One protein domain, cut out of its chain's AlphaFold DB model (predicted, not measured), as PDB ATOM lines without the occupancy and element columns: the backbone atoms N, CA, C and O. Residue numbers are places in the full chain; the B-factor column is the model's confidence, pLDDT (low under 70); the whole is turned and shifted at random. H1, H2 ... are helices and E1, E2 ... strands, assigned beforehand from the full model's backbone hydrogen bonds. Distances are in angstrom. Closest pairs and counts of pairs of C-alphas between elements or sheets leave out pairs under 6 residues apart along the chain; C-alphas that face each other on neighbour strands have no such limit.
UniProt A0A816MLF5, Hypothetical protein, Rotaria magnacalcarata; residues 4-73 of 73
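What this domain is: This is residues 4 to 73 of the 73 residues of the protein "Hypothetical protein" of Rotaria magnacalcarata (UniProt A0A816MLF5). A long free arm, the helix H1 and the stretch after it up to residue 26, sticks out from a small compact head in which the helix H3 packs on a hairpin of two short strands, E1 and E2. The short helix H2 lies where the arm enters the head. The printed part has 70 residues, with three named helices and two named strands in the order H1, H2, H3, E1, E2; the class is mixed, and the sheet E1 - E2 is antiparallel. The whole is extended, with a radius of gyration of the C-alphas of 20.6 A and spans of 65 by 20 by 16 A.

Where its parts are: Find C-alpha 4 at (33.364, 40.968, 193.674); from there H1 runs through residues 4 to 19, 23.0 A long. Next come H2, residues 30 to 33, 4.8 A, and H3, residues 44 to 54, 15.3 A, which begins at C-alpha 44 at (11.239, 35.002, 138.084). E1 is residues 60 to 63, 9.5 A, and E2 is residues 69 to 72, 9.8 A, ending at C-alpha 72 at (11.617, 45.920, 145.020).

How they stand to each other: Look first at the hairpin of E1 and E2, antiparallel at 146 degrees, where N 61 and O 71 are 2.9 A apart and N 71 and O 61 are 2.8 A apart, within hydrogen-bond range. The closest C-alphas of H3 and E1 are those of Asn 49 and Gly 60, 3.7 A apart; those of H3 and E2 are Cys 52 and Cys 72, 5.4 A. H2 and H3 only just touch, with 3 pairs of C-alphas within 8 A, the closest Cys 32 and Cys 52 at 6.3 A. H1 is apart from H2, H3, E1 and E2. In H1 and H3 every O i to N i+4 pair is within hydrogen-bond range; H2 is too short for such a pair.

The domain as a whole: The C-alphas farthest apart, of Gly 4 and Gly 66, are 65.3 A apart. Without residues 4 to 26, which stand free, the body spans 26 by 16 by 13 A. The printed part has no cut, and no link is long. The mean pLDDT of the printed part is 71.9; residues 4 to 6, 17 to 37 and 41 are under 70.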
ATOM      1  N   GLY A   4      34.067  39.691 193.849       66.12
ATOM      2  CA  GLY A   4      33.364  40.968 193.674       66.12
ATOM      3  C   GLY A   4      33.850  41.810 192.486       66.12
ATOM      4  O   GLY A   4      33.042  42.485 191.861       66.12
ATOM      5  N   TYR A   5      35.128  41.722 192.107       69.50
ATOM      6  CA  TYR A   5      35.667  42.478 190.965       69.50
ATOM      7  C   TYR A   5      35.088  41.999 189.629       69.50
ATOM      8  O   TYR A   5      34.866  42.793 188.720       69.50
ATOM      9  N   LEU A   6      34.803  40.698 189.529       65.81
ATOM     10  CA  LEU A   6      34.269  40.082 188.318       65.81
ATOM     11  C   LEU A   6      32.837  40.561 188.022       65.81
ATOM     12  O   LEU A   6      32.500  40.828 186.875       65.81
ATOM     13  N   LEU A   7      32.020  40.717 189.072       70.50
ATOM     14  CA  LEU A   7      30.642  41.219 188.988       70.50
ATOM     15  C   LEU A   7      30.583  42.682 188.533       70.50
ATOM     16  O   LEU A   7      29.747  43.036 187.706       70.50
ATOM     17  N   ILE A   8      31.494  43.516 189.039       76.50
ATOM     18  CA  ILE A   8      31.569  44.940 188.684       76.50
ATOM     19  C   ILE A   8      31.937  45.107 187.206       76.50
ATOM     20  O   ILE A   8      31.326  45.913 186.509       76.50
ATOM     21  N   ILE A   9      32.889  44.311 186.711       75.81
ATOM     22  CA  ILE A   9      33.282  44.322 185.296       75.81
ATOM     23  C   ILE A   9      32.095  43.922 184.412       75.81
ATOM     24  O   ILE A   9      31.802  44.611 183.440       75.81
ATOM     25  N   PHE A  10      31.367  42.867 184.784       74.56
ATOM     26  CA  PHE A  10      30.214  42.383 184.020       74.56
ATOM     27  C   PHE A  10      29.098  43.433 183.908       74.56
ATOM     28  O   PHE A  10      28.566  43.669 182.825       74.56
ATOM     29  N   LEU A  11      28.778  44.107 185.018       76.81
ATOM     30  CA  LEU A  11      27.773  45.173 185.047       76.81
ATOM     31  C   LEU A  11      28.205  46.396 184.227       76.81
ATOM     32  O   LEU A  11      27.387  46.958 183.500       76.81
ATOM     33  N   ALA A  12      29.484  46.779 184.289       75.44
ATOM     34  CA  ALA A  12      30.023  47.871 183.484       75.44
ATOM     35  C   ALA A  12      29.974  47.553 181.980       75.44
ATOM     36  O   ALA A  12      29.608  48.414 181.186       75.44
ATOM     37  N   SER A  13      30.269  46.311 181.580       70.75
ATOM     38  CA  SER A  13      30.175  45.879 180.181       70.75
ATOM     39  C   SER A  13      28.746  45.961 179.640       70.75
ATOM     40  O   SER A  13      28.549  46.429 178.523       70.75
ATOM     41  N   ILE A  14      27.746  45.572 180.436       72.62
ATOM     42  CA  ILE A  14      26.329  45.677 180.053       72.62
ATOM     43  C   ILE A  14      25.918  47.150 179.902       72.62
ATOM     44  O   ILE A  14      25.271  47.509 178.921       72.62
ATOM     45  N   LEU A  15      26.339  48.022 180.823       72.81
ATOM     46  CA  LEU A  15      26.080  49.466 180.759       72.81
ATOM     47  C   LEU A  15      26.714  50.123 179.525       72.81
ATOM     48  O   LEU A  15      26.079  50.961 178.882       72.81
ATOM     49  N   VAL A  16      27.935  49.719 179.161       71.38
ATOM     50  CA  VAL A  16      28.601  50.175 177.932       71.38
ATOM     51  C   VAL A  16      27.813  49.729 176.703       71.38
ATOM     52  O   VAL A  16      27.552  50.559 175.842       71.38
ATOM     53  N   VAL A  17      27.354  48.473 176.655       66.38
ATOM     54  CA  VAL A  17      26.524  47.935 175.560       66.38
ATOM     55  C   VAL A  17      25.182  48.670 175.419       66.38
ATOM     56  O   VAL A  17      24.753  48.955 174.302       66.38
ATOM     57  N   PHE A  18      24.536  49.029 176.531       65.62
ATOM     58  CA  PHE A  18      23.313  49.839 176.513       65.62
ATOM     59  C   PHE A  18      23.572  51.289 176.079       65.62
ATOM     60  O   PHE A  18      22.741  51.871 175.387       65.62
ATOM     61  N   SER A  19      24.721  51.867 176.448       65.00
ATOM     62  CA  SER A  19      25.077  53.254 176.110       65.00
ATOM     63  C   SER A  19      25.484  53.420 174.647       65.00
ATOM     64  O   SER A  19      25.177  54.442 174.042       65.00
ATOM     65  N   ILE A  20      26.152  52.415 174.069       65.94
ATOM     66  CA  ILE A  20      26.499  52.411 172.640       65.94
ATOM     67  C   ILE A  20      25.309  52.071 171.745       65.94
ATOM     68  O   ILE A  20      25.491  52.112 170.535       65.94
ATOM     69  N   GLY A  21      24.140  51.747 172.327       55.28
ATOM     70  CA  GLY A  21      22.893  51.484 171.618       55.28
ATOM     71  C   GLY A  21      23.146  50.646 170.379       55.28
ATOM     72  O   GLY A  21      23.155  51.213 169.291       55.28
ATOM     73  N   ILE A  22      23.423  49.343 170.551       59.09
ATOM     74  CA  ILE A  22      23.659  48.431 169.422       59.09
ATOM     75  C   ILE A  22      22.587  48.733 168.373       59.09
ATOM     76  O   ILE A  22      21.405  48.521 168.673       59.09
ATOM     77  N   PRO A  23      22.954  49.273 167.195       50.75
ATOM     78  CA  PRO A  23      21.984  49.425 166.140       50.75
ATOM     79  C   PRO A  23      21.526  48.002 165.853       50.75
ATOM     80  O   PRO A  23      22.327  47.152 165.462       50.75
ATOM     81  N   VAL A  24      20.256  47.711 166.149       53.09
ATOM     82  CA  VAL A  24      19.577  46.594 165.507       53.09
ATOM     83  C   VAL A  24      19.865  46.804 164.034       53.09
ATOM     84  O   VAL A  24      19.474  47.826 163.473       53.09
ATOM     85  N   ASP A  25      20.661  45.898 163.475       47.69
ATOM     86  CA  ASP A  25      20.894  45.782 162.049       47.69
ATOM     87  C   ASP A  25      19.508  45.540 161.444       47.69
ATOM     88  O   ASP A  25      19.002  44.417 161.395       47.69
ATOM     89  N   GLU A  26      18.812  46.635 161.132       54.56
ATOM     90  CA  GLU A  26      17.669  46.636 160.244       54.56
ATOM     91  C   GLU A  26      18.247  46.080 158.956       54.56
ATOM     92  O   GLU A  26      18.952  46.804 158.258       54.56
ATOM     93  N   GLN A  27      18.064  44.767 158.750       46.03
ATOM     94  CA  GLN A  27      18.545  44.022 157.592       46.03
ATOM     95  C   GLN A  27      18.437  44.949 156.389       46.03
ATOM     96  O   GLN A  27      17.303  45.272 156.007       46.03
ATOM     97  N   PRO A  28      19.566  45.467 155.870       48.94
ATOM     98  CA  PRO A  28      19.520  46.586 154.959       48.94
ATOM     99  C   PRO A  28      18.645  46.148 153.805       48.94
ATOM    100  O   PRO A  28      18.870  45.096 153.201       48.94
ATOM    101  N   LYS A  29      17.593  46.925 153.568       51.38
ATOM    102  CA  LYS A  29      16.591  46.736 152.517       51.38
ATOM    103  C   LYS A  29      17.228  46.427 151.145       51.38
ATOM    104  O   LYS A  29      16.639  45.738 150.309       51.38
ATOM    105  N   ASP A  30      18.486  46.824 150.970       52.38
ATOM    106  CA  ASP A  30      19.389  46.482 149.871       52.38
ATOM    107  C   ASP A  30      19.632  44.977 149.655       52.38
ATOM    108  O   ASP A  30      19.738  44.540 148.509       52.38
ATOM    109  N   SER A  31      19.627  44.152 150.708       56.50
ATOM    110  CA  SER A  31      19.784  42.687 150.608       56.50
ATOM    111  C   SER A  31      18.622  42.023 149.867       56.50
ATOM    112  O   SER A  31      18.775  40.957 149.269       56.50
ATOM    113  N   CYS A  32      17.447  42.654 149.892       63.03
ATOM    114  CA  CYS A  32      16.271  42.189 149.162       63.03
ATOM    115  C   CYS A  32      16.156  42.815 147.770       63.03
ATOM    116  O   CYS A  32      15.659  42.167 146.849       63.03
ATOM    117  N   SER A  33      16.656  44.042 147.613       57.06
ATOM    118  CA  SER A  33      16.573  44.860 146.398       57.06
ATOM    119  C   SER A  33      17.441  44.366 145.230       57.06
ATOM    120  O   SER A  33      17.215  44.780 144.101       57.06
ATOM    121  N   GLN A  34      18.426  43.484 145.449       57.88
ATOM    122  CA  GLN A  34      19.312  43.007 144.374       57.88
ATOM    123  C   GLN A  34      19.484  41.490 144.362       57.88
ATOM    124  O   GLN A  34      20.581  40.954 144.505       57.88
ATOM    125  N   THR A  35      18.395  40.758 144.117       61.66
ATOM    126  CA  THR A  35      18.528  39.326 143.802       61.66
ATOM    127  C   THR A  35      18.637  39.123 142.287       61.66
ATOM    128  O   THR A  35      17.688  38.711 141.621       61.66
ATOM    129  N   GLU A  36      19.823  39.408 141.741       57.81
ATOM    130  CA  GLU A  36      20.184  39.438 140.304       57.81
ATOM    131  C   GLU A  36      20.005  38.114 139.533       57.81
ATOM    132  O   GLU A  36      20.288  38.017 138.340       57.81
ATOM    133  N   LYS A  37      19.581  37.047 140.215       64.38
ATOM    134  CA  LYS A  37      19.449  35.702 139.634       64.38
ATOM    135  C   LYS A  37      18.021  35.180 139.626       64.38
ATOM    136  O   LYS A  37      17.755  34.183 138.960       64.38
ATOM    137  N   VAL A  38      17.110  35.835 140.342       70.56
ATOM    138  CA  VAL A  38      15.725  35.367 140.475       70.56
ATOM    139  C   VAL A  38      14.964  35.553 139.166       70.56
ATOM    140  O   VAL A  38      14.181  34.694 138.779       70.56
ATOM    141  N   CYS A  39      15.271  36.619 138.432       76.19
ATOM    142  CA  CYS A  39      14.573  36.982 137.208       76.19
ATOM    143  C   CYS A  39      15.090  36.292 135.935       76.19
ATOM    144  O   CYS A  39      14.488  36.420 134.875       76.19
ATOM    145  N   ARG A  40      16.176  35.512 136.032       72.62
ATOM    146  CA  ARG A  40      16.818  34.856 134.879       72.62
ATOM    147  C   ARG A  40      16.016  33.673 134.308       72.62
ATOM    148  O   ARG A  40      16.346  33.187 133.231       72.62
ATOM    149  N   TRP A  41      14.993  33.201 135.021       68.44
ATOM    150  CA  TRP A  41      14.199  32.019 134.674       68.44
ATOM    151  C   TRP A  41      12.714  32.365 134.496       68.44
ATOM    152  O   TRP A  41      12.229  33.363 135.034       68.44
ATOM    153  N   PHE A  42      11.973  31.526 133.761       71.62
ATOM    154  CA  PHE A  42      10.513  31.642 133.645       71.62
ATOM    155  C   PHE A  42       9.867  31.633 135.041       71.62
ATOM    156  O   PHE A  42      10.149  30.751 135.848       71.62
ATOM    157  N   GLY A  43       9.020  32.629 135.330       77.62
ATOM    158  CA  GLY A  43       8.406  32.817 136.654       77.62
ATOM    159  C   GLY A  43       9.247  33.628 137.652       77.62
ATOM    160  O   GLY A  43       8.844  33.811 138.799       77.62
ATOM    161  N   GLY A  44      10.393  34.169 137.229       82.38
ATOM    162  CA  GLY A  44      11.239  35.002 138.084       82.38
ATOM    163  C   GLY A  44      10.569  36.284 138.593       82.38
ATOM    164  O   GLY A  44      10.915  36.768 139.668       82.38
ATOM    165  N   GLY A  45       9.569  36.801 137.870       83.12
ATOM    166  CA  GLY A  45       8.765  37.957 138.285       83.12
ATOM    167  C   GLY A  45       7.972  37.708 139.566       83.12
ATOM    168  O   GLY A  45       8.080  38.486 140.511       83.12
ATOM    169  N   ASP A  46       7.232  36.601 139.633       86.69
ATOM    170  CA  ASP A  46       6.457  36.222 140.820       86.69
ATOM    171  C   ASP A  46       7.362  35.894 142.007       86.69
ATOM    172  O   ASP A  46       7.085  36.293 143.139       86.69
ATOM    173  N   LEU A  47       8.482  35.216 141.741       85.12
ATOM    174  CA  LEU A  47       9.467  34.873 142.763       85.12
ATOM    175  C   LEU A  47      10.128  36.135 143.346       85.12
ATOM    176  O   LEU A  47      10.313  36.241 144.559       85.12
ATOM    177  N   CYS A  48      10.429  37.114 142.489       86.50
ATOM    178  CA  CYS A  48      10.889  38.441 142.886       86.50
ATOM    179  C   CYS A  48       9.826  39.167 143.723       86.50
ATOM    180  O   CYS A  48      10.120  39.634 144.821       86.50
ATOM    181  N   ASN A  49       8.572  39.198 143.261       86.69
ATOM    182  CA  ASN A  49       7.475  39.854 143.968       86.69
ATOM    183  C   ASN A  49       7.228  39.267 145.365       86.69
ATOM    184  O   ASN A  49       7.121  40.018 146.332       86.69
ATOM    185  N   ASN A  50       7.194  37.939 145.487       86.88
ATOM    186  CA  ASN A  50       7.003  37.262 146.768       86.88
ATOM    187  C   ASN A  50       8.143  37.590 147.747       86.88
ATOM    188  O   ASN A  50       7.900  37.924 148.904       86.88
ATOM    189  N   ARG A  51       9.388  37.585 147.262       81.31
ATOM    190  CA  ARG A  51      10.565  37.902 148.076       81.31
ATOM    191  C   ARG A  51      10.586  39.364 148.525       81.31
ATOM    192  O   ARG A  51      10.847  39.631 149.690       81.31
ATOM    193  N   CYS A  52      10.235  40.300 147.645       84.56
ATOM    194  CA  CYS A  52      10.098  41.710 148.012       84.56
ATOM    195  C   CYS A  52       9.019  41.916 149.090       84.56
ATOM    196  O   CYS A  52       9.242  42.668 150.037       84.56
ATOM    197  N   GLN A  53       7.889  41.202 149.009       84.50
ATOM    198  CA  GLN A  53       6.846  41.249 150.041       84.50
ATOM    199  C   GLN A  53       7.323  40.707 151.394       84.50
ATOM    200  O   GLN A  53       7.020  41.308 152.422       84.50
ATOM    201  N   GLN A  54       8.121  39.631 151.411       83.06
ATOM    202  CA  GLN A  54       8.747  39.123 152.644       83.06
ATOM    203  C   GLN A  54       9.676  40.157 153.293       83.06
ATOM    204  O   GLN A  54       9.824  40.177 154.510       83.06
ATOM    205  N   CYS A  55      10.257  41.045 152.488       78.69
ATOM    206  CA  CYS A  55      11.106  42.137 152.950       78.69
ATOM    207  C   CYS A  55      10.340  43.434 153.260       78.69
ATOM    208  O   CYS A  55      10.956  44.465 153.530       78.69
ATOM    209  N   GLY A  56       9.003  43.414 153.209       81.06
ATOM    210  CA  GLY A  56       8.159  44.563 153.541       81.06
ATOM    211  C   GLY A  56       7.980  45.588 152.416       81.06
ATOM    212  O   GLY A  56       7.542  46.708 152.683       81.06
ATOM    213  N   TYR A  57       8.303  45.234 151.170       81.06
ATOM    214  CA  TYR A  57       7.985  46.047 149.991       81.06
ATOM    215  C   TYR A  57       6.579  45.744 149.465       81.06
ATOM    216  O   TYR A  57       6.037  44.659 149.679       81.06
ATOM    217  N   LYS A  58       5.970  46.700 148.754       81.81
ATOM    218  CA  LYS A  58       4.609  46.542 148.220       81.81
ATOM    219  C   LYS A  58       4.595  45.639 146.993       81.81
ATOM    220  O   LYS A  58       3.620  44.917 146.772       81.81
ATOM    221  N   ARG A  59       5.655  45.696 146.184       81.62
ATOM    222  CA  ARG A  59       5.763  44.949 144.933       81.62
ATOM    223  C   ARG A  59       7.219  44.647 144.591       81.62
ATOM    224  O   ARG A  59       8.111  45.414 144.917       81.62
ATOM    225  N   GLY A  60       7.454  43.546 143.892       86.19
ATOM    226  CA  GLY A  60       8.724  43.266 143.222       86.19
ATOM    227  C   GLY A  60       8.512  43.067 141.731       86.19
ATOM    228  O   GLY A  60       7.506  42.491 141.318       86.19
ATOM    229  N   ALA A  61       9.437  43.555 140.915       85.12
ATOM    230  CA  ALA A  61       9.421  43.352 139.475       85.12
ATOM    231  C   ALA A  61      10.829  43.075 138.956       85.12
ATOM    232  O   ALA A  61      11.816  43.591 139.466       85.12
ATOM    233  N   CYS A  62      10.914  42.267 137.908       85.69
ATOM    234  CA  CYS A  62      12.167  42.060 137.205       85.69
ATOM    235  C   CYS A  62      12.460  43.254 136.295       85.69
ATOM    236  O   CYS A  62      11.584  43.702 135.561       85.69
ATOM    237  N   GLY A  63      13.687  43.755 136.342       81.25
ATOM    238  CA  GLY A  63      14.158  44.906 135.584       81.25
ATOM    239  C   GLY A  63      15.655  44.816 135.286       81.25
ATOM    240  O   GLY A  63      16.289  43.773 135.469       81.25
ATOM    241  N   GLY A  64      16.227  45.915 134.802       78.25
ATOM    242  CA  GLY A  64      17.627  45.971 134.374       78.25
ATOM    243  C   GLY A  64      17.870  45.394 132.974       78.25
ATOM    244  O   GLY A  64      16.956  44.929 132.288       78.25
ATOM    245  N   PHE A  65      19.125  45.452 132.527       75.69
ATOM    246  CA  PHE A  65      19.514  44.975 131.202       75.69
ATOM    247  C   PHE A  65      19.369  43.446 131.135       75.69
ATOM    248  O   PHE A  65      20.069  42.711 131.826       75.69
ATOM    249  N   GLY A  66      18.418  42.964 130.331       74.50
ATOM    250  CA  GLY A  66      18.133  41.534 130.194       74.50
ATOM    251  C   GLY A  66      17.206  40.937 131.260       74.50
ATOM    252  O   GLY A  66      17.187  39.716 131.383       74.50
ATOM    253  N   TRP A  67      16.448  41.755 132.008       74.88
ATOM    254  CA  TRP A  67      15.469  41.288 133.009       74.88
ATOM    255  C   TRP A  67      16.076  40.344 134.053       74.88
ATOM    256  O   TRP A  67      15.453  39.372 134.455       74.88
ATOM    257  N   GLN A  68      17.319  40.583 134.464       77.81
ATOM    258  CA  GLN A  68      18.027  39.700 135.400       77.81
ATOM    259  C   GLN A  68      17.902  40.196 136.843       77.81
ATOM    260  O   GLN A  68      17.912  39.404 137.784       77.81
ATOM    261  N   THR A  69      17.699  41.498 137.028       81.44
ATOM    262  CA  THR A  69      17.655  42.127 138.344       81.44
ATOM    263  C   THR A  69      16.239  42.101 138.903       81.44
ATOM    264  O   THR A  69      15.307  42.569 138.259       81.44
ATOM    265  N   CYS A  70      16.066  41.586 140.116       81.50
ATOM    266  CA  CYS A  70      14.833  41.779 140.875       81.50
ATOM    267  C   CYS A  70      14.863  43.164 141.522       81.50
ATOM    268  O   CYS A  70      15.831  43.456 142.203       81.50
ATOM    269  N   GLN A  71      13.846  43.995 141.300       81.31
ATOM    270  CA  GLN A  71      13.709  45.345 141.847       81.31
ATOM    271  C   GLN A  71      12.489  45.396 142.773       81.31
ATOM    272  O   GLN A  71      11.374  45.099 142.340       81.31
ATOM    273  N   CYS A  72      12.692  45.775 144.036       82.44
ATOM    274  CA  CYS A  72      11.617  45.920 145.020       82.44
ATOM    275  C   CYS A  72      11.141  47.382 145.124       82.44
ATOM    276  O   CYS A  72      11.966  48.294 145.181       82.44
ATOM    277  N   LEU A  73       9.820  47.588 145.159       74.88
ATOM    278  CA  LEU A  73       9.104  48.873 145.178       74.88
ATOM    279  C   LEU A  73       8.117  48.954 146.354       74.88
ATOM    280  O   LEU A  73       7.391  47.964 146.622       74.88
TER     281      LEU A  73